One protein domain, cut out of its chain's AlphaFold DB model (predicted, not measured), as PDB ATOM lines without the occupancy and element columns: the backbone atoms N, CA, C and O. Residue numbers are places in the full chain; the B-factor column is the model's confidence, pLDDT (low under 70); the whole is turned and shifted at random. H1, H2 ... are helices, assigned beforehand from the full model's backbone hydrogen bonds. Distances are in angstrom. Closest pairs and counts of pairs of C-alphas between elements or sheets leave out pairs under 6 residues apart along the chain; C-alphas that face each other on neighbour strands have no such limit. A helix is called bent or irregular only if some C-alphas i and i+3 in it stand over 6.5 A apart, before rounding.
ATOM      1  N   GLN A 100     164.262 120.721 125.724       45.88
ATOM      2  CA  GLN A 100     163.636 120.315 126.983       45.88
ATOM      3  C   GLN A 100     162.113 120.495 127.014       45.88
ATOM      4  O   GLN A 100     161.439 119.699 127.645       45.88
ATOM      5  N   GLN A 101     161.529 121.485 126.329       42.75
ATOM      6  CA  GLN A 101     160.067 121.630 126.285       42.75
ATOM      7  C   GLN A 101     159.402 120.650 125.323       42.75
ATOM      8  O   GLN A 101     158.272 120.252 125.566       42.75
ATOM      9  N   GLN A 102     160.082 120.224 124.256       43.84
ATOM     10  CA  GLN A 102     159.593 119.116 123.433       43.84
ATOM     11  C   GLN A 102     159.693 117.796 124.194       43.84
ATOM     12  O   GLN A 102     158.764 117.006 124.115       43.84
ATOM     13  N   GLU A 103     160.756 117.585 124.974       45.75
ATOM     14  CA  GLU A 103     160.850 116.453 125.900       45.75
ATOM     15  C   GLU A 103     159.801 116.526 127.008       45.75
ATOM     16  O   GLU A 103     159.197 115.508 127.296       45.75
ATOM     17  N   LEU A 104     159.518 117.700 127.580       48.75
ATOM     18  CA  LEU A 104     158.473 117.877 128.593       48.75
ATOM     19  C   LEU A 104     157.075 117.727 127.998       48.75
ATOM     20  O   LEU A 104     156.259 117.054 128.599       48.75
ATOM     21  N   LEU A 105     156.797 118.260 126.806       50.66
ATOM     22  CA  LEU A 105     155.522 118.046 126.115       50.66
ATOM     23  C   LEU A 105     155.355 116.586 125.704       50.66
ATOM     24  O   LEU A 105     154.262 116.039 125.823       50.66
ATOM     25  N   LEU A 106     156.423 115.937 125.238       54.59
ATOM     26  CA  LEU A 106     156.418 114.512 124.934       54.59
ATOM     27  C   LEU A 106     156.225 113.696 126.211       54.59
ATOM     28  O   LEU A 106     155.404 112.791 126.213       54.59
ATOM     29  N   LEU A 107     156.918 114.025 127.301       54.78
ATOM     30  CA  LEU A 107     156.793 113.367 128.598       54.78
ATOM     31  C   LEU A 107     155.397 113.585 129.182       54.78
ATOM     32  O   LEU A 107     154.780 112.616 129.596       54.78
ATOM     33  N   ASP A 108     154.854 114.797 129.138       52.50
ATOM     34  CA  ASP A 108     153.485 115.122 129.544       52.50
ATOM     35  C   ASP A 108     152.475 114.353 128.698       52.50
ATOM     36  O   ASP A 108     151.529 113.776 129.232       52.50
ATOM     37  N   THR A 109     152.700 114.261 127.386       54.34
ATOM     38  CA  THR A 109     151.868 113.469 126.475       54.34
ATOM     39  C   THR A 109     151.947 111.987 126.839       54.34
ATOM     40  O   THR A 109     150.916 111.353 127.047       54.34
ATOM     41  N   LEU A 110     153.147 111.429 126.999       56.09
ATOM     42  CA  LEU A 110     153.373 110.033 127.373       56.09
ATOM     43  C   LEU A 110     152.822 109.712 128.766       56.09
ATOM     44  O   LEU A 110     152.248 108.643 128.956       56.09
ATOM     45  N   LEU A 111     152.932 110.627 129.728       54.75
ATOM     46  CA  LEU A 111     152.337 110.510 131.057       54.75
ATOM     47  C   LEU A 111     150.813 110.572 130.973       54.75
ATOM     48  O   LEU A 111     150.140 109.786 131.632       54.75
ATOM     49  N   LEU A 112     150.246 111.425 130.120       57.00
ATOM     50  CA  LEU A 112     148.805 111.501 129.885       57.00
ATOM     51  C   LEU A 112     148.272 110.227 129.205       57.00
ATOM     52  O   LEU A 112     147.229 109.708 129.612       57.00
ATOM     53  N   TYR A 113     149.014 109.666 128.246       57.50
ATOM     54  CA  TYR A 113     148.735 108.362 127.635       57.50
ATOM     55  C   TYR A 113     148.861 107.220 128.652       57.50
ATOM     56  O   TYR A 113     147.932 106.428 128.789       57.50
ATOM     57  N   ARG A 114     149.955 107.154 129.419       56.78
ATOM     58  CA  ARG A 114     150.190 106.129 130.451       56.78
ATOM     59  C   ARG A 114     149.123 106.172 131.542       56.78
ATOM     60  O   ARG A 114     148.588 105.129 131.909       56.78
ATOM     61  N   ASN A 115     148.788 107.365 132.028       55.22
ATOM     62  CA  ASN A 115     147.740 107.550 133.024       55.22
ATOM     63  C   ASN A 115     146.392 107.093 132.460       55.22
ATOM     64  O   ASN A 115     145.685 106.356 133.135       55.22
ATOM     65  N   THR A 116     146.083 107.430 131.202       59.72
ATOM     66  CA  THR A 116     144.872 106.958 130.506       59.72
ATOM     67  C   THR A 116     144.823 105.429 130.384       59.72
ATOM     68  O   THR A 116     143.783 104.835 130.659       59.72
ATOM     69  N   LEU A 117     145.938 104.783 130.029       62.88
ATOM     70  CA  LEU A 117     146.028 103.325 129.893       62.88
ATOM     71  C   LEU A 117     145.884 102.596 131.237       62.88
ATOM     72  O   LEU A 117     145.354 101.491 131.272       62.88
ATOM     73  N   HIS A 118     146.326 103.195 132.347       68.75
ATOM     74  CA  HIS A 118     146.221 102.566 133.667       68.75
ATOM     75  C   HIS A 118     144.797 102.612 134.242       68.75
ATOM     76  O   HIS A 118     144.347 101.637 134.844       68.75
ATOM     77  N   VAL A 119     144.059 103.712 134.033       75.50
ATOM     78  CA  VAL A 119     142.652 103.805 134.478       75.50
ATOM     79  C   VAL A 119     141.669 103.085 133.553       75.50
ATOM     80  O   VAL A 119     140.554 102.786 133.977       75.50
ATOM     81  N   GLU A 120     142.053 102.768 132.314       79.62
ATOM     82  CA  GLU A 120     141.166 102.130 131.334       79.62
ATOM     83  C   GLU A 120     140.628 100.753 131.775       79.62
ATOM     84  O   GLU A 120     139.404 100.585 131.779       79.62
ATOM     85  N   PRO A 121     141.454  99.793 132.238       83.75
ATOM     86  CA  PRO A 121     140.957  98.512 132.736       83.75
ATOM     87  C   PRO A 121     139.974  98.665 133.897       83.75
ATOM     88  O   PRO A 121     138.927  98.022 133.903       83.75
ATOM     89  N   GLN A 122     140.267  99.560 134.847       84.38
ATOM     90  CA  GLN A 122     139.400  99.815 136.001       84.38
ATOM     91  C   GLN A 122     138.070 100.444 135.576       84.38
ATOM     92  O   GLN A 122     137.007 100.058 136.066       84.38
ATOM     93  N   PHE A 123     138.106 101.381 134.627       85.75
ATOM     94  CA  PHE A 123     136.911 101.981 134.045       85.75
ATOM     95  C   PHE A 123     136.026 100.923 133.370       85.75
ATOM     96  O   PHE A 123     134.830 100.835 133.662       85.75
ATOM     97  N   ILE A 124     136.615 100.076 132.520       85.06
ATOM     98  CA  ILE A 124     135.909  98.989 131.830       85.06
ATOM     99  C   ILE A 124     135.342  97.985 132.837       85.06
ATOM    100  O   ILE A 124     134.189  97.569 132.703       85.06
ATOM    101  N   GLU A 125     136.113  97.612 133.860       87.88
ATOM    102  CA  GLU A 125     135.689  96.679 134.905       87.88
ATOM    103  C   GLU A 125     134.446  97.193 135.634       87.88
ATOM    104  O   GLU A 125     133.447  96.474 135.731       87.88
ATOM    105  N   GLN A 126     134.456  98.450 136.092       87.06
ATOM    106  CA  GLN A 126     133.309  99.011 136.803       87.06
ATOM    107  C   GLN A 126     132.085  99.158 135.889       87.06
ATOM    108  O   GLN A 126     130.966  98.877 136.319       87.06
ATOM    109  N   VAL A 127     132.264  99.512 134.611       86.69
ATOM    110  CA  VAL A 127     131.143  99.555 133.656       86.69
ATOM    111  C   VAL A 127     130.592  98.158 133.364       86.69
ATOM    112  O   VAL A 127     129.376  97.971 133.311       86.69
ATOM    113  N   ASN A 128     131.447  97.146 133.239       87.12
ATOM    114  CA  ASN A 128     131.011  95.759 133.086       87.12
ATOM    115  C   ASN A 128     130.296  95.244 134.338       87.12
ATOM    116  O   ASN A 128     129.299  94.530 134.225       87.12
ATOM    117  N   LYS A 129     130.746  95.649 135.529       86.31
ATOM    118  CA  LYS A 129     130.055  95.368 136.788       86.31
ATOM    119  C   LYS A 129     128.662  95.996 136.798       86.31
ATOM    120  O   LYS A 129     127.701  95.294 137.092       86.31
ATOM    121  N   LEU A 130     128.520  97.251 136.361       86.00
ATOM    122  CA  LEU A 130     127.210  97.893 136.193       86.00
ATOM    123  C   LEU A 130     126.308  97.123 135.219       86.00
ATOM    124  O   LEU A 130     125.155  96.860 135.548       86.00
ATOM    125  N   ARG A 131     126.832  96.695 134.063       84.38
ATOM    126  CA  ARG A 131     126.072  95.893 133.085       84.38
ATOM    127  C   ARG A 131     125.577  94.564 133.666       84.38
ATOM    128  O   ARG A 131     124.479  94.139 133.329       84.38
ATOM    129  N   ARG A 132     126.358  93.913 134.538       83.81
ATOM    130  CA  ARG A 132     125.992  92.640 135.194       83.81
ATOM    131  C   ARG A 132     125.018  92.829 136.361       83.81
ATOM    132  O   ARG A 132     124.148  91.987 136.572       83.81
ATOM    133  N   CYS A 133     125.169  93.911 137.122       83.75
ATOM    134  CA  CYS A 133     124.362  94.200 138.308       83.75
ATOM    135  C   CYS A 133     123.010  94.845 137.979       83.75
ATOM    136  O   CYS A 133     122.100  94.763 138.797       83.75
ATOM    137  N   LEU A 134     122.871  95.475 136.808       79.25
ATOM    138  CA  LEU A 134     121.662  96.178 136.367       79.25
ATOM    139  C   LEU A 134     121.070  95.524 135.111       79.25
ATOM    140  O   LEU A 134     120.916  96.156 134.067       79.25
ATOM    141  N   THR A 135     120.741  94.237 135.208       78.25
ATOM    142  CA  THR A 135     120.031  93.508 134.147       78.25
ATOM    143  C   THR A 135     118.530  93.460 134.432       78.25
ATOM    144  O   THR A 135     118.074  93.713 135.546       78.25
ATOM    145  N   ARG A 136     117.729  93.089 133.426       70.81
ATOM    146  CA  ARG A 136     116.272  92.924 133.583       70.81
ATOM    147  C   ARG A 136     115.904  91.884 134.652       70.81
ATOM    148  O   ARG A 136     114.873  92.027 135.297       70.81
ATOM    149  N   HIS A 137     116.758  90.877 134.845       68.62
ATOM    150  CA  HIS A 137     116.525  89.742 135.744       68.62
ATOM    151  C   HIS A 137     117.258  89.867 137.090       68.62
ATOM    152  O   HIS A 137     116.850  89.246 138.067       68.62
ATOM    153  N   ARG A 138     118.316  90.685 137.168       72.56
ATOM    154  CA  ARG A 138     119.104  90.919 138.382       72.56
ATOM    155  C   ARG A 138     119.375  92.408 138.545       72.56
ATOM    156  O   ARG A 138     120.048  93.001 137.705       72.56
ATOM    157  N   GLN A 139     118.868  92.971 139.639       76.62
ATOM    158  CA  GLN A 139     118.953  94.394 139.967       76.62
ATOM    159  C   GLN A 139     119.572  94.573 141.350       76.62
ATOM    160  O   GLN A 139     118.884  94.685 142.362       76.62
ATOM    161  N   ASP A 140     120.896  94.535 141.372       82.31
ATOM    162  CA  ASP A 140     121.707  94.715 142.567       82.31
ATOM    163  C   ASP A 140     122.123  96.188 142.677       82.31
ATOM    164  O   ASP A 140     123.166  96.615 142.169       82.31
ATOM    165  N   TYR A 141     121.242  96.985 143.288       81.31
ATOM    166  CA  TYR A 141     121.415  98.432 143.431       81.31
ATOM    167  C   TYR A 141     122.591  98.803 144.335       81.31
ATOM    168  O   TYR A 141     123.285  99.777 144.051       81.31
ATOM    169  N   ALA A 142     122.862  98.005 145.371       82.75
ATOM    170  CA  ALA A 142     123.983  98.223 146.280       82.75
ATOM    171  C   ALA A 142     125.326  98.046 145.553       82.75
ATOM    172  O   ALA A 142     126.190  98.928 145.599       82.75
ATOM    173  N   ALA A 143     125.481  96.954 144.795       83.94
ATOM    174  CA  ALA A 143     126.676  96.737 143.986       83.94
ATOM    175  C   ALA A 143     126.824  97.790 142.875       83.94
ATOM    176  O   ALA A 143     127.946  98.210 142.571       83.94
ATOM    177  N   ALA A 144     125.710  98.238 142.288       84.94
ATOM    178  CA  ALA A 144     125.715  99.286 141.276       84.94
ATOM    179  C   ALA A 144     126.139 100.646 141.846       84.94
ATOM    180  O   ALA A 144     126.967 101.330 141.247       84.94
ATOM    181  N   GLN A 145     125.629 101.028 143.018       84.44
ATOM    182  CA  GLN A 145     126.016 102.263 143.697       84.44
ATOM    183  C   GLN A 145     127.513 102.282 144.014       84.44
ATOM    184  O   GLN A 145     128.181 103.279 143.741       84.44
ATOM    185  N   LEU A 146     128.054 101.166 144.506       86.00
ATOM    186  CA  LEU A 146     129.482 101.031 144.788       86.00
ATOM    187  C   LEU A 146     130.331 101.126 143.509       86.00
ATOM    188  O   LEU A 146     131.377 101.772 143.507       86.00
ATOM    189  N   ALA A 147     129.869 100.548 142.396       86.31
ATOM    190  CA  ALA A 147     130.535 100.698 141.101       86.31
ATOM    191  C   ALA A 147     130.497 102.155 140.592       86.31
ATOM    192  O   ALA A 147     131.499 102.653 140.082       86.31
ATOM    193  N   PHE A 148     129.384 102.873 140.782       86.25
ATOM    194  CA  PHE A 148     129.290 104.301 140.457       86.25
ATOM    195  C   PHE A 148     130.199 105.174 141.323       86.25
ATOM    196  O   PHE A 148     130.808 106.103 140.798       86.25
ATOM    197  N   GLN A 149     130.306 104.894 142.623       86.62
ATOM    198  CA  GLN A 149     131.226 105.603 143.516       86.62
ATOM    199  C   GLN A 149     132.671 105.415 143.064       86.62
ATOM    200  O   GLN A 149     133.357 106.405 142.827       86.62
ATOM    201  N   LYS A 150     133.079 104.167 142.798       85.94
ATOM    202  CA  LYS A 150     134.408 103.867 142.254       85.94
ATOM    203  C   LYS A 150     134.667 104.607 140.945       85.94
ATOM    204  O   LYS A 150     135.701 105.247 140.812       85.94
ATOM    205  N   LEU A 151     133.711 104.613 140.010       85.94
ATOM    206  CA  LEU A 151     133.817 105.396 138.771       85.94
ATOM    207  C   LEU A 151     133.959 106.903 139.036       85.94
ATOM    208  O   LEU A 151     134.705 107.578 138.341       85.94
ATOM    209  N   LEU A 152     133.266 107.462 140.028       84.19
ATOM    210  CA  LEU A 152     133.405 108.876 140.396       84.19
ATOM    211  C   LEU A 152     134.731 109.180 141.114       84.19
ATOM    212  O   LEU A 152     135.195 110.322 141.079       84.19
ATOM    213  N   GLU A 153     135.355 108.193 141.739       85.31
ATOM    214  CA  GLU A 153     136.673 108.316 142.366       85.31
ATOM    215  C   GLU A 153     137.818 108.191 141.356       85.31
ATOM    216  O   GLU A 153     138.872 108.789 141.575       85.31
ATOM    217  N   LEU A 154     137.597 107.528 140.212       78.25
ATOM    218  CA  LEU A 154     138.578 107.478 139.128       78.25
ATOM    219  C   LEU A 154     138.934 108.901 138.664       78.25
ATOM    220  O   LEU A 154     138.096 109.669 138.176       78.25
ATOM    221  N   LYS A 155     140.210 109.253 138.818       69.38
ATOM    222  CA  LYS A 155     140.835 110.453 138.265       69.38
ATOM    223  C   LYS A 155     142.211 110.068 137.707       69.38
ATOM    224  O   LYS A 155     142.924 109.341 138.394       69.38
ATOM    225  N   PRO A 156     142.614 110.581 136.531       67.19
ATOM    226  CA  PRO A 156     141.906 111.540 135.673       67.19
ATOM    227  C   PRO A 156     141.030 110.881 134.587       67.19
ATOM    228  O   PRO A 156     141.434 109.917 133.943       67.19
ATOM    229  N   PHE A 157     139.849 111.456 134.316       72.25
ATOM    230  CA  PHE A 157     139.098 111.163 133.087       72.25
ATOM    231  C   PHE A 157     139.702 111.962 131.931       72.25
ATOM    232  O   PHE A 157     139.584 113.186 131.906       72.25
ATOM    233  N   SER A 158     140.336 111.286 130.974       75.81
ATOM    234  CA  SER A 158     140.842 111.921 129.754       75.81
ATOM    235  C   SER A 158     139.810 111.845 128.621       75.81
ATOM    236  O   SER A 158     138.985 110.928 128.569       75.81
ATOM    237  N   ARG A 159     139.854 112.803 127.679       76.38
ATOM    238  CA  ARG A 159     139.020 112.768 126.457       76.38
ATOM    239  C   ARG A 159     139.235 111.455 125.701       76.38
ATOM    240  O   ARG A 159     138.272 110.814 125.287       76.38
ATOM    241  N   LEU A 160     140.495 111.026 125.611       76.25
ATOM    242  CA  LEU A 160     140.909 109.797 124.944       76.25
ATOM    243  C   LEU A 160     140.278 108.543 125.571       76.25
ATOM    244  O   LEU A 160     139.761 107.711 124.829       76.25
ATOM    245  N   LEU A 161     140.243 108.433 126.908       81.44
ATOM    246  CA  LEU A 161     139.614 107.304 127.608       81.44
ATOM    247  C   LEU A 161     138.154 107.114 127.175       81.44
ATOM    248  O   LEU A 161     137.724 105.999 126.878       81.44
ATOM    249  N   LEU A 162     137.401 108.216 127.121       83.00
ATOM    250  CA  LEU A 162     135.969 108.222 126.809       83.00
ATOM    251  C   LEU A 162     135.691 107.964 125.325       83.00
ATOM    252  O   LEU A 162     134.720 107.286 124.988       83.00
ATOM    253  N   VAL A 163     136.527 108.513 124.444       81.69
ATOM    254  CA  VAL A 163     136.444 108.350 122.984       81.69
ATOM    255  C   VAL A 163     136.765 106.906 122.580       81.69
ATOM    256  O   VAL A 163     136.031 106.311 121.791       81.69
ATOM    257  N   ARG A 164     137.806 106.313 123.180       78.38
ATOM    258  CA  ARG A 164     138.215 104.919 122.952       78.38
ATOM    259  C   ARG A 164     137.185 103.917 123.484       78.38
ATOM    260  O   ARG A 164     136.912 102.912 122.836       78.38
ATOM    261  N   ASN A 165     136.540 104.224 124.611       84.12
ATOM    262  CA  ASN A 165     135.567 103.345 125.270       84.12
ATOM    263  C   ASN A 165     134.108 103.741 124.998       84.12
ATOM    264  O   ASN A 165     133.287 103.846 125.917       84.12
ATOM    265  N   ARG A 166     133.754 103.928 123.719       83.00
ATOM    266  CA  ARG A 166     132.415 104.393 123.313       83.00
ATOM    267  C   ARG A 166     131.267 103.562 123.871       83.00
ATOM    268  O   ARG A 166     130.285 104.105 124.370       83.00
ATOM    269  N   GLU A 167     131.385 102.243 123.816       82.81
ATOM    270  CA  GLU A 167     130.324 101.345 124.280       82.81
ATOM    271  C   GLU A 167     130.085 101.450 125.788       82.81
ATOM    272  O   GLU A 167     128.956 101.279 126.265       82.81
ATOM    273  N   ALA A 168     131.144 101.724 126.553       85.88
ATOM    274  CA  ALA A 168     131.068 101.887 127.996       85.88
ATOM    275  C   ALA A 168     130.327 103.182 128.361       85.88
ATOM    276  O   ALA A 168     129.397 103.156 129.173       85.88
ATOM    277  N   VAL A 169     130.657 104.289 127.689       85.38
ATOM    278  CA  VAL A 169     129.967 105.581 127.848       85.38
ATOM    279  C   VAL A 169     128.495 105.478 127.437       85.38
ATOM    280  O   VAL A 169     127.616 105.951 128.159       85.38
ATOM    281  N   GLU A 170     128.197 104.788 126.334       83.25
ATOM    282  CA  GLU A 170     126.824 104.553 125.871       83.25
ATOM    283  C   GLU A 170     126.017 103.702 126.867       83.25
ATOM    284  O   GLU A 170     124.831 103.939 127.098       83.25
ATOM    285  N   SER A 171     126.664 102.738 127.526       84.44
ATOM    286  CA  SER A 171     126.012 101.937 128.570       84.44
ATOM    287  C   SER A 171     125.598 102.805 129.755       84.44
ATOM    288  O   SER A 171     124.472 102.694 130.229       84.44
ATOM    289  N   ILE A 172     126.462 103.730 130.185       85.56
ATOM    290  CA  ILE A 172     126.142 104.700 131.242       85.56
ATOM    291  C   ILE A 172     125.028 105.658 130.788       85.56
ATOM    292  O   ILE A 172     124.131 105.971 131.572       85.56
ATOM    293  N   ARG A 173     125.032 106.091 129.519       84.00
ATOM    294  CA  ARG A 173     123.968 106.932 128.946       84.00
ATOM    295  C   ARG A 173     122.601 106.265 129.051       84.00
ATOM    296  O   ARG A 173     121.651 106.898 129.512       84.00
ATOM    297  N   LYS A 174     122.501 104.986 128.683       82.88
ATOM    298  CA  LYS A 174     121.253 104.210 128.782       82.88
ATOM    299  C   LYS A 174     120.722 104.150 130.219       82.88
ATOM    300  O   LYS A 174     119.513 104.209 130.421       82.88
ATOM    301  N   LEU A 175     121.609 104.144 131.220       81.50
ATOM    302  CA  LEU A 175     121.226 104.135 132.636       81.50
ATOM    303  C   LEU A 175     120.575 105.447 133.119       81.50
ATOM    304  O   LEU A 175     119.846 105.440 134.107       81.50
ATOM    305  N   VAL A 176     120.747 106.571 132.412       78.81
ATOM    306  CA  VAL A 176     120.044 107.836 132.730       78.81
ATOM    307  C   VAL A 176     118.536 107.726 132.507       78.81
ATOM    308  O   VAL A 176     117.739 108.338 133.234       78.81
ATOM    309  N   GLY A 177     118.151 106.955 131.493       70.44
ATOM    310  CA  GLY A 177     116.769 106.650 131.139       70.44
ATOM    311  C   GLY A 177     116.247 105.368 131.780       70.44
ATOM    312  O   GLY A 177     115.172 104.925 131.401       70.44
ATOM    313  N   PHE A 178     116.985 104.761 132.716       68.81
ATOM    314  CA  PHE A 178     116.574 103.507 133.340       68.81
ATOM    315  C   PHE A 178     115.262 103.699 134.109       68.81
ATOM    316  O   PHE A 178     115.217 104.417 135.108       68.81
ATOM    317  N   VAL A 179     114.191 103.069 133.630       64.12
ATOM    318  CA  VAL A 179     112.896 103.011 134.307       64.12
ATOM    319  C   VAL A 179     112.666 101.569 134.706       64.12
ATOM    320  O   VAL A 179     112.810 100.661 133.889       64.12
ATOM    321  N   ASN A 180     112.342 101.360 135.976       63.47
ATOM    322  CA  ASN A 180     112.075 100.035 136.488       63.47
ATOM    323  C   ASN A 180     110.568  99.836 136.645       63.47
ATOM    324  O   ASN A 180     109.908 100.659 137.275       63.47
ATOM    325  N   HIS A 181     110.031  98.759 136.075       57.28
ATOM    326  CA  HIS A 181     108.601  98.427 136.142       57.28
ATOM    327  C   HIS A 181     108.298  97.323 137.166       57.28
ATOM    328  O   HIS A 181     107.140  96.991 137.386       57.28
ATOM    329  N   THR A 182     109.333  96.742 137.781       56.22
ATOM    330  CA  THR A 182     109.236  95.447 138.473       56.22
ATOM    331  C   THR A 182     109.315  95.515 140.000       56.22
ATOM    332  O   THR A 182     109.163  94.482 140.644       56.22
ATOM    333  N   ARG A 183     109.562  96.683 140.614       54.69
ATOM    334  CA  ARG A 183     109.583  96.830 142.084       54.69
ATOM    335  C   ARG A 183     108.872  98.108 142.544       54.69
ATOM    336  O   ARG A 183     109.045  99.139 141.900       54.69
ATOM    337  N   PRO A 184     108.151  98.073 143.682       54.69
ATOM    338  CA  PRO A 184     107.363  99.199 144.187       54.69
ATOM    339  C   PRO A 184     108.196 100.305 144.851       54.69
ATOM    340  O   PRO A 184     107.620 101.284 145.306       54.69
ATOM    341  N   ASN A 185     109.527 100.170 144.935       60.66
ATOM    342  CA  ASN A 185     110.377 101.130 145.638       60.66
ATOM    343  C   ASN A 185     111.020 102.122 144.640       60.66
ATOM    344  O   ASN A 185     111.979 101.763 143.947       60.66
ATOM    345  N   PRO A 186     110.510 103.364 144.518       65.00
ATOM    346  CA  PRO A 186     110.928 104.307 143.476       65.00
ATOM    347  C   PRO A 186     112.323 104.906 143.710       65.00
ATOM    348  O   PRO A 186     112.921 105.447 142.781       65.00
ATOM    349  N   ASN A 187     112.860 104.797 144.928       68.56
ATOM    350  CA  ASN A 187     114.049 105.538 145.353       68.56
ATOM    351  C   ASN A 187     115.371 104.945 144.828       68.56
ATOM    352  O   ASN A 187     116.275 105.691 144.449       68.56
ATOM    353  N   GLU A 188     115.498 103.617 144.736       71.81
ATOM    354  CA  GLU A 188     116.748 102.961 144.305       71.81
ATOM    355  C   GLU A 188     117.048 103.172 142.804       71.81
ATOM    356  O   GLU A 188     118.168 103.570 142.461       71.81
ATOM    357  N   PRO A 189     116.069 103.026 141.882       74.69
ATOM    358  CA  PRO A 189     116.281 103.332 140.466       74.69
ATOM    359  C   PRO A 189     116.530 104.827 140.224       74.69
ATOM    360  O   PRO A 189     117.310 105.193 139.343       74.69
ATOM    361  N   GLN A 190     115.905 105.710 141.012       78.25
ATOM    362  CA  GLN A 190     116.152 107.153 140.943       78.25
ATOM    363  C   GLN A 190     117.587 107.510 141.340       78.25
ATOM    364  O   GLN A 190     118.221 108.321 140.658       78.25
ATOM    365  N   MET A 191     118.130 106.870 142.379       80.06
ATOM    366  CA  MET A 191     119.519 107.062 142.800       80.06
ATOM    367  C   MET A 191     120.508 106.660 141.696       80.06
ATOM    368  O   MET A 191     121.425 107.417 141.379       80.06
ATOM    369  N   VAL A 192     120.284 105.521 141.029       81.88
ATOM    370  CA  VAL A 192     121.098 105.088 139.877       81.88
ATOM    371  C   VAL A 192     121.073 106.129 138.754       81.88
ATOM    372  O   VAL A 192     122.125 106.495 138.222       81.88
ATOM    373  N   ARG A 193     119.894 106.674 138.427       82.69
ATOM    374  CA  ARG A 193     119.765 107.739 137.417       82.69
ATOM    375  C   ARG A 193     120.502 109.007 137.831       82.69
ATOM    376  O   ARG A 193     121.127 109.650 136.987       82.69
ATOM    377  N   TYR A 194     120.429 109.385 139.107       85.62
ATOM    378  CA  TYR A 194     121.143 110.543 139.641       85.62
ATOM    379  C   TYR A 194     122.663 110.369 139.510       85.62
ATOM    380  O   TYR A 194     123.338 111.259 138.984       85.62
ATOM    381  N   LEU A 195     123.196 109.207 139.896       85.38
ATOM    382  CA  LEU A 195     124.621 108.889 139.781       85.38
ATOM    383  C   LEU A 195     125.084 108.850 138.318       85.38
ATOM    384  O   LEU A 195     126.109 109.449 137.989       85.38
ATOM    385  N   ALA A 196     124.294 108.257 137.419       85.50
ATOM    386  CA  ALA A 196     124.576 108.251 135.984       85.50
ATOM    387  C   ALA A 196     124.605 109.675 135.394       85.50
ATOM    388  O   ALA A 196     125.544 110.034 134.681       85.50
ATOM    389  N   LYS A 197     123.631 110.530 135.745       85.69
ATOM    390  CA  LYS A 197     123.610 111.949 135.337       85.69
ATOM    391  C   LYS A 197     124.830 112.707 135.854       85.69
ATOM    392  O   LYS A 197     125.426 113.489 135.114       85.69
ATOM    393  N   ARG A 198     125.211 112.486 137.114       87.06
ATOM    394  CA  ARG A 198     126.387 113.116 137.729       87.06
ATOM    395  C   ARG A 198     127.679 112.700 137.021       87.06
ATOM    396  O   ARG A 198     128.524 113.554 136.762       87.06
ATOM    397  N   LEU A 199     127.803 111.425 136.657       85.69
ATOM    398  CA  LEU A 199     128.952 110.904 135.921       85.69
ATOM    399  C   LEU A 199     129.030 111.482 134.496       85.69
ATOM    400  O   LEU A 199     130.090 111.937 134.077       85.69
ATOM    401  N   ILE A 200     127.901 111.591 133.790       83.44
ATOM    402  CA  ILE A 200     127.846 112.217 132.455       83.44
ATOM    403  C   ILE A 200     128.180 113.707 132.498       83.44
ATOM    404  O   ILE A 200     128.877 114.195 131.615       83.44
ATOM    405  N   ARG A 201     127.749 114.443 133.531       83.44
ATOM    406  CA  ARG A 201     128.164 115.847 133.713       83.44
ATOM    407  C   ARG A 201     129.679 115.969 133.864       83.44
ATOM    408  O   ARG A 201     130.270 116.888 133.307       83.44
ATOM    409  N   ARG A 202     130.314 115.028 134.570       83.00
ATOM    410  CA  ARG A 202     131.778 114.958 134.636       83.00
ATOM    411  C   ARG A 202     132.402 114.675 133.278       83.00
ATOM    412  O   ARG A 202     133.357 115.356 132.930       83.00
ATOM    413  N   PHE A 203     131.856 113.734 132.508       84.00
ATOM    414  CA  PHE A 203     132.329 113.477 131.145       84.00
ATOM    415  C   PHE A 203     132.228 114.731 130.282       84.00
ATOM    416  O   PHE A 203     133.210 115.104 129.659       84.00
ATOM    417  N   ALA A 204     131.100 115.443 130.318       80.06
ATOM    418  CA  ALA A 204     130.932 116.699 129.592       80.06
ATOM    419  C   ALA A 204     131.960 117.766 130.011       80.06
ATOM    420  O   ALA A 204     132.503 118.461 129.153       80.06
ATOM    421  N   GLY A 205     132.295 117.843 131.305       78.50
ATOM    422  CA  GLY A 205     133.338 118.738 131.817       78.50
ATOM    423  C   GLY A 205     134.724 118.481 131.216       78.50
ATOM    424  O   GLY A 205     135.480 119.426 131.010       78.50
ATOM    425  N   VAL A 206     135.038 117.234 130.851       74.31
ATOM    426  CA  VAL A 206     136.311 116.868 130.204       74.31
ATOM    427  C   VAL A 206     136.416 117.435 128.780       74.31
ATOM    428  O   VAL A 206     137.515 117.730 128.315       74.31
ATOM    429  N   PHE A 207     135.293 117.641 128.086       70.19
ATOM    430  CA  PHE A 207     135.273 118.191 126.723       70.19
ATOM    431  C   PHE A 207     135.208 119.723 126.676       70.19
ATOM    432  O   PHE A 207     135.279 120.283 125.589       70.19
ATOM    433  N   SER A 208     135.139 120.404 127.830       63.75
ATOM    434  CA  SER A 208     135.147 121.876 127.933       63.75
ATOM    435  C   SER A 208     134.117 122.572 127.028       63.75
ATOM    436  O   SER A 208     134.354 123.678 126.555       63.75
ATOM    437  N   ILE A 209     132.970 121.935 126.778       54.38
ATOM    438  CA  ILE A 209     131.856 122.560 126.057       54.38
ATOM    439  C   ILE A 209     130.996 123.245 127.109       54.38
ATOM    440  O   ILE A 209     130.461 122.589 128.007       54.38
ATOM    441  N   SER A 210     130.915 124.569 127.024       45.44
ATOM    442  CA  SER A 210     130.135 125.426 127.909       45.44
ATOM    443  C   SER A 210     128.708 124.894 128.060       45.44
ATOM    444  O   SER A 210     127.875 124.981 127.163       45.44
ATOM    445  N   THR A 211     128.441 124.315 129.234       45.84
ATOM    446  CA  THR A 211     127.133 124.198 129.906       45.84
ATOM    447  C   THR A 211     125.961 123.516 129.184       45.84
ATOM    448  O   THR A 211     124.951 123.248 129.831       45.84
ATOM    449  N   ASN A 212     126.068 123.140 127.909       54.97
ATOM    450  CA  ASN A 212     124.974 122.532 127.164       54.97
ATOM    451  C   ASN A 212     125.205 121.027 126.960       54.97
ATOM    452  O   ASN A 212     125.882 120.590 126.029       54.97
ATOM    453  N   ILE A 213     124.591 120.219 127.832       56.81
ATOM    454  CA  ILE A 213     124.582 118.745 127.755       56.81
ATOM    455  C   ILE A 213     124.021 118.257 126.403       56.81
ATOM    456  O   ILE A 213     124.385 117.173 125.948       56.81
ATOM    457  N   SER A 214     123.182 119.056 125.731       59.00
ATOM    458  CA  SER A 214     122.657 118.732 124.400       59.00
ATOM    459  C   SER A 214     123.742 118.787 123.315       59.00
ATOM    460  O   SER A 214     123.743 117.949 122.418       59.00
ATOM    461  N   ASN A 215     124.718 119.696 123.437       63.78
ATOM    462  CA  ASN A 215     125.826 119.845 122.481       63.78
ATOM    463  C   ASN A 215     126.992 118.880 122.760       63.78
ATOM    464  O   ASN A 215     127.795 118.598 121.868       63.78
ATOM    465  N   PHE A 216     127.071 118.335 123.980       75.06
ATOM    466  CA  PHE A 216     128.085 117.349 124.363       75.06
ATOM    467  C   PHE A 216     128.029 116.091 123.492       75.06
ATOM    468  O   PHE A 216     129.059 115.666 122.976       75.06
ATOM    469  N   TRP A 217     126.844 115.503 123.295       77.75
ATOM    470  CA  TRP A 217     126.727 114.223 122.591       77.75
ATOM    471  C   TRP A 217     127.114 114.318 121.116       77.75
ATOM    472  O   TRP A 217     127.785 113.419 120.621       77.75
ATOM    473  N   SER A 218     126.760 115.406 120.431       75.31
ATOM    474  CA  SER A 218     127.133 115.621 119.027       75.31
ATOM    475  C   SER A 218     128.649 115.757 118.861       75.31
ATOM    476  O   SER A 218     129.237 115.104 118.002       75.31
ATOM    477  N   SER A 219     129.302 116.537 119.732       72.38
ATOM    478  CA  SER A 219     130.765 116.672 119.726       72.38
ATOM    479  C   SER A 219     131.464 115.367 120.117       72.38
ATOM    480  O   SER A 219     132.450 114.973 119.495       72.38
ATOM    481  N   TYR A 220     130.920 114.648 121.100       80.31
ATOM    482  CA  TYR A 220     131.428 113.349 121.525       80.31
ATOM    483  C   TYR A 220     131.362 112.307 120.403       80.31
ATOM    484  O   TYR A 220     132.363 111.643 120.139       80.31
ATOM    485  N   TYR A 221     130.221 112.171 119.715       79.31
ATOM    486  CA  TYR A 221     130.095 111.224 118.603       79.31
ATOM    487  C   TYR A 221     131.014 111.594 117.442       79.31
ATOM    488  O   TYR A 221     131.677 110.707 116.917       79.31
ATOM    489  N   MET A 222     131.141 112.885 117.116       77.38
ATOM    490  CA  MET A 222     132.090 113.351 116.104       77.38
ATOM    491  C   MET A 222     133.525 112.913 116.440       77.38
ATOM    492  O   MET A 222     134.191 112.302 115.608       77.38
ATOM    493  N   GLN A 223     133.987 113.150 117.673       72.25
ATOM    494  CA  GLN A 223     135.336 112.761 118.104       72.25
ATOM    495  C   GLN A 223     135.517 111.235 118.170       72.25
ATOM    496  O   GLN A 223     136.558 110.725 117.759       72.25
ATOM    497  N   ALA A 224     134.503 110.492 118.623       78.12
ATOM    498  CA  ALA A 224     134.505 109.028 118.627       78.12
ATOM    499  C   ALA A 224     134.551 108.430 117.213       78.12
ATOM    500  O   ALA A 224     135.243 107.437 116.991       78.12
ATOM    501  N   ASP A 225     133.855 109.034 116.251       76.81
ATOM    502  CA  ASP A 225     133.851 108.592 114.857       76.81
ATOM    503  C   ASP A 225     135.150 108.952 114.133       76.81
ATOM    504  O   ASP A 225     135.624 108.162 113.318       76.81
ATOM    505  N   ILE A 226     135.751 110.111 114.426       75.56
ATOM    506  CA  ILE A 226     137.098 110.465 113.952       75.56
ATOM    507  C   ILE A 226     138.106 109.447 114.496       75.56
ATOM    508  O   ILE A 226     138.806 108.803 113.717       75.56
ATOM    509  N   TYR A 227     138.119 109.218 115.812       75.75
ATOM    510  CA  TYR A 227     139.015 108.238 116.424       75.75
ATOM    511  C   TYR A 227     138.836 106.845 115.821       75.75
ATOM    512  O   TYR A 227     139.816 106.216 115.452       75.75
ATOM    513  N   ARG A 228     137.599 106.363 115.648       75.50
ATOM    514  CA  ARG A 228     137.346 105.036 115.066       75.50
ATOM    515  C   ARG A 228     137.830 104.920 113.621       75.50
ATOM    516  O   ARG A 228     138.324 103.861 113.246       75.50
ATOM    517  N   ARG A 229     137.674 105.977 112.818       73.25
ATOM    518  CA  ARG A 229     138.159 106.014 111.430       73.25
ATOM    519  C   ARG A 229     139.683 105.935 111.374       73.25
ATOM    520  O   ARG A 229     140.205 105.119 110.627       73.25
ATOM    521  N   HIS A 230     140.382 106.702 112.207       66.44
ATOM    522  CA  HIS A 230     141.848 106.747 112.188       66.44
ATOM    523  C   HIS A 230     142.523 105.606 112.964       66.44
ATOM    524  O   HIS A 230     143.560 105.113 112.535       66.44
ATOM    525  N   ALA A 231     141.923 105.112 114.049       61.97
ATOM    526  CA  ALA A 231     142.436 103.959 114.790       61.97
ATOM    527  C   ALA A 231     142.371 102.668 113.956       61.97
ATOM    528  O   ALA A 231     143.294 101.864 114.006       61.97
ATOM    529  N   ARG A 232     141.323 102.499 113.133       55.12
ATOM    530  CA  ARG A 232     141.218 101.362 112.200       55.12
ATOM    531  C   ARG A 232     142.237 101.424 111.065       55.12
ATOM    532  O   ARG A 232     142.722 100.381 110.652       55.12
ATOM    533  N   LEU A 233     142.568 102.620 110.577       46.84
ATOM    534  CA  LEU A 233     143.611 102.792 109.559       46.84
ATOM    535  C   LEU A 233     144.990 102.389 110.115       46.84
ATOM    536  O   LEU A 233     145.708 101.641 109.466       46.84
ATOM    537  N   SER A 234     145.293 102.753 111.365       44.41
ATOM    538  CA  SER A 234     146.547 102.356 112.025       44.41
ATOM    539  C   SER A 234     146.650 100.857 112.348       44.41
ATOM    540  O   SER A 234     147.763 100.350 112.461       44.41
ATOM    541  N   GLU A 235     145.533 100.143 112.528       40.50
ATOM    542  CA  GLU A 235     145.526  98.681 112.720       40.50
ATOM    543  C   GLU A 235     145.665  97.917 111.390       40.50
ATOM    544  O   GLU A 235     146.246  96.831 111.371       40.50
ATOM    545  N   CYS A 236     145.183  98.481 110.275       39.78
ATOM    546  CA  CYS A 236     145.374  97.912 108.936       39.78
ATOM    547  C   CYS A 236     146.825  98.047 108.445       39.78
ATOM    548  O   CYS A 236     147.343  97.108 107.847       39.78
ATOM    549  N   ASP A 237     147.506  99.151 108.763       39.81
ATOM    550  CA  ASP A 237     148.916  99.359 108.394       39.81
ATOM    551  C   ASP A 237     149.902  98.551 109.268       39.81
ATOM    552  O   ASP A 237     151.089  98.464 108.961       39.81
ATOM    553  N   ALA A 238     149.423  97.921 110.348       42.41
ATOM    554  CA  ALA A 238     150.239  97.140 111.281       42.41
ATOM    555  C   ALA A 238     150.227  95.620 111.018       42.41
ATOM    556  O   ALA A 238     150.856  94.875 111.773       42.41
TER     557      ALA A 238
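Overview. This is residues 100 to 238 of the 244 residues of the protein "GH13794" of Drosophila grimshawi (UniProt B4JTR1). Four helical segments, H1b, H2, H4 and H5, stand side by side in an up-and-down bundle. The long bent helix H1 runs on past one end of it, with residues 100 to 111 sticking out as an arm; near that end the short H3 packs between H1a and H6, a long helix on the outside of the bundle whose residues 232 to 236, with the tail to 238, also stick out. The printed part has 139 residues, with six named helices, H1 to H6 in order along the chain, and no named strand; the class is all helix. It is only just compact, close to loose, with a radius of gyration of the C-alphas of 17.1 A, and elongated, spanning 61 by 34 by 26 A.

Along the chain. H1 covers residues 100 to 133, starting with C-alpha 100 at (163.636, 120.315, 126.983). By its hydrogen bonds it was assigned as one helix, but it is bent: C-alphas 118 and 121 are 6.7 A apart. Its arms are H1a, residues 100 to 118, 25.7 A long, and H1b, residues 121 to 133, 18.0 A. H2 is residues 141 to 153, 18.2 A; H3 is residues 159 to 164, 8.6 A; H4 is residues 166 to 176, 15.9 A. H5, residues 187 to 206, measures 29.2 A. H6, residues 213 to 236, measures 34.9 A and ends with C-alpha 236 at (145.374, 97.912, 108.936); it is neither bent nor irregular, but only just: C-alphas 214 and 217 are 6.3 A apart.

Arrangement. In the bundle, up and down in that each member runs against the one before it, H1b and H2 form a helical hairpin. They touch at a shallow tilt of 19 degrees, closest at the C-alphas of Gln 126 and Ala 147, 5.4 A. H4 and H5 form another, at a steep tilt of 43 degrees, with C-alphas Val 176 and Arg 193 closest at 4.7 A. H1b touches H4, closest at C-alphas Val 127 and Ala 168, 6.1 A. H2 touches H5, closest at C-alphas Tyr 141 and Glu 188, 6.6 A. H6 touches H3 with residues 220 to 228 alone, C-alphas Val 163 and Ala 224 being closest at 4.8 A. H1a only just touches H3, with 3 pairs of C-alphas within 8 A, closest at Thr 116 and Leu 161, 6.0 A. Every O i to N i+4 pair is within hydrogen-bond range in H1a, H1b, H2, H3 and H5; H4 has 6 of 7 and H6 18 of 20.

Size, cuts and confidence. The C-alphas farthest apart, of Gln 100 and Pro 184, are 62.5 A apart. The printed part has no cut, and no link is long. The mean pLDDT of the printed part is 72.0; values under 70 include residues 100 to 118, 178 to 187, 208 to 215 and 230 to 238.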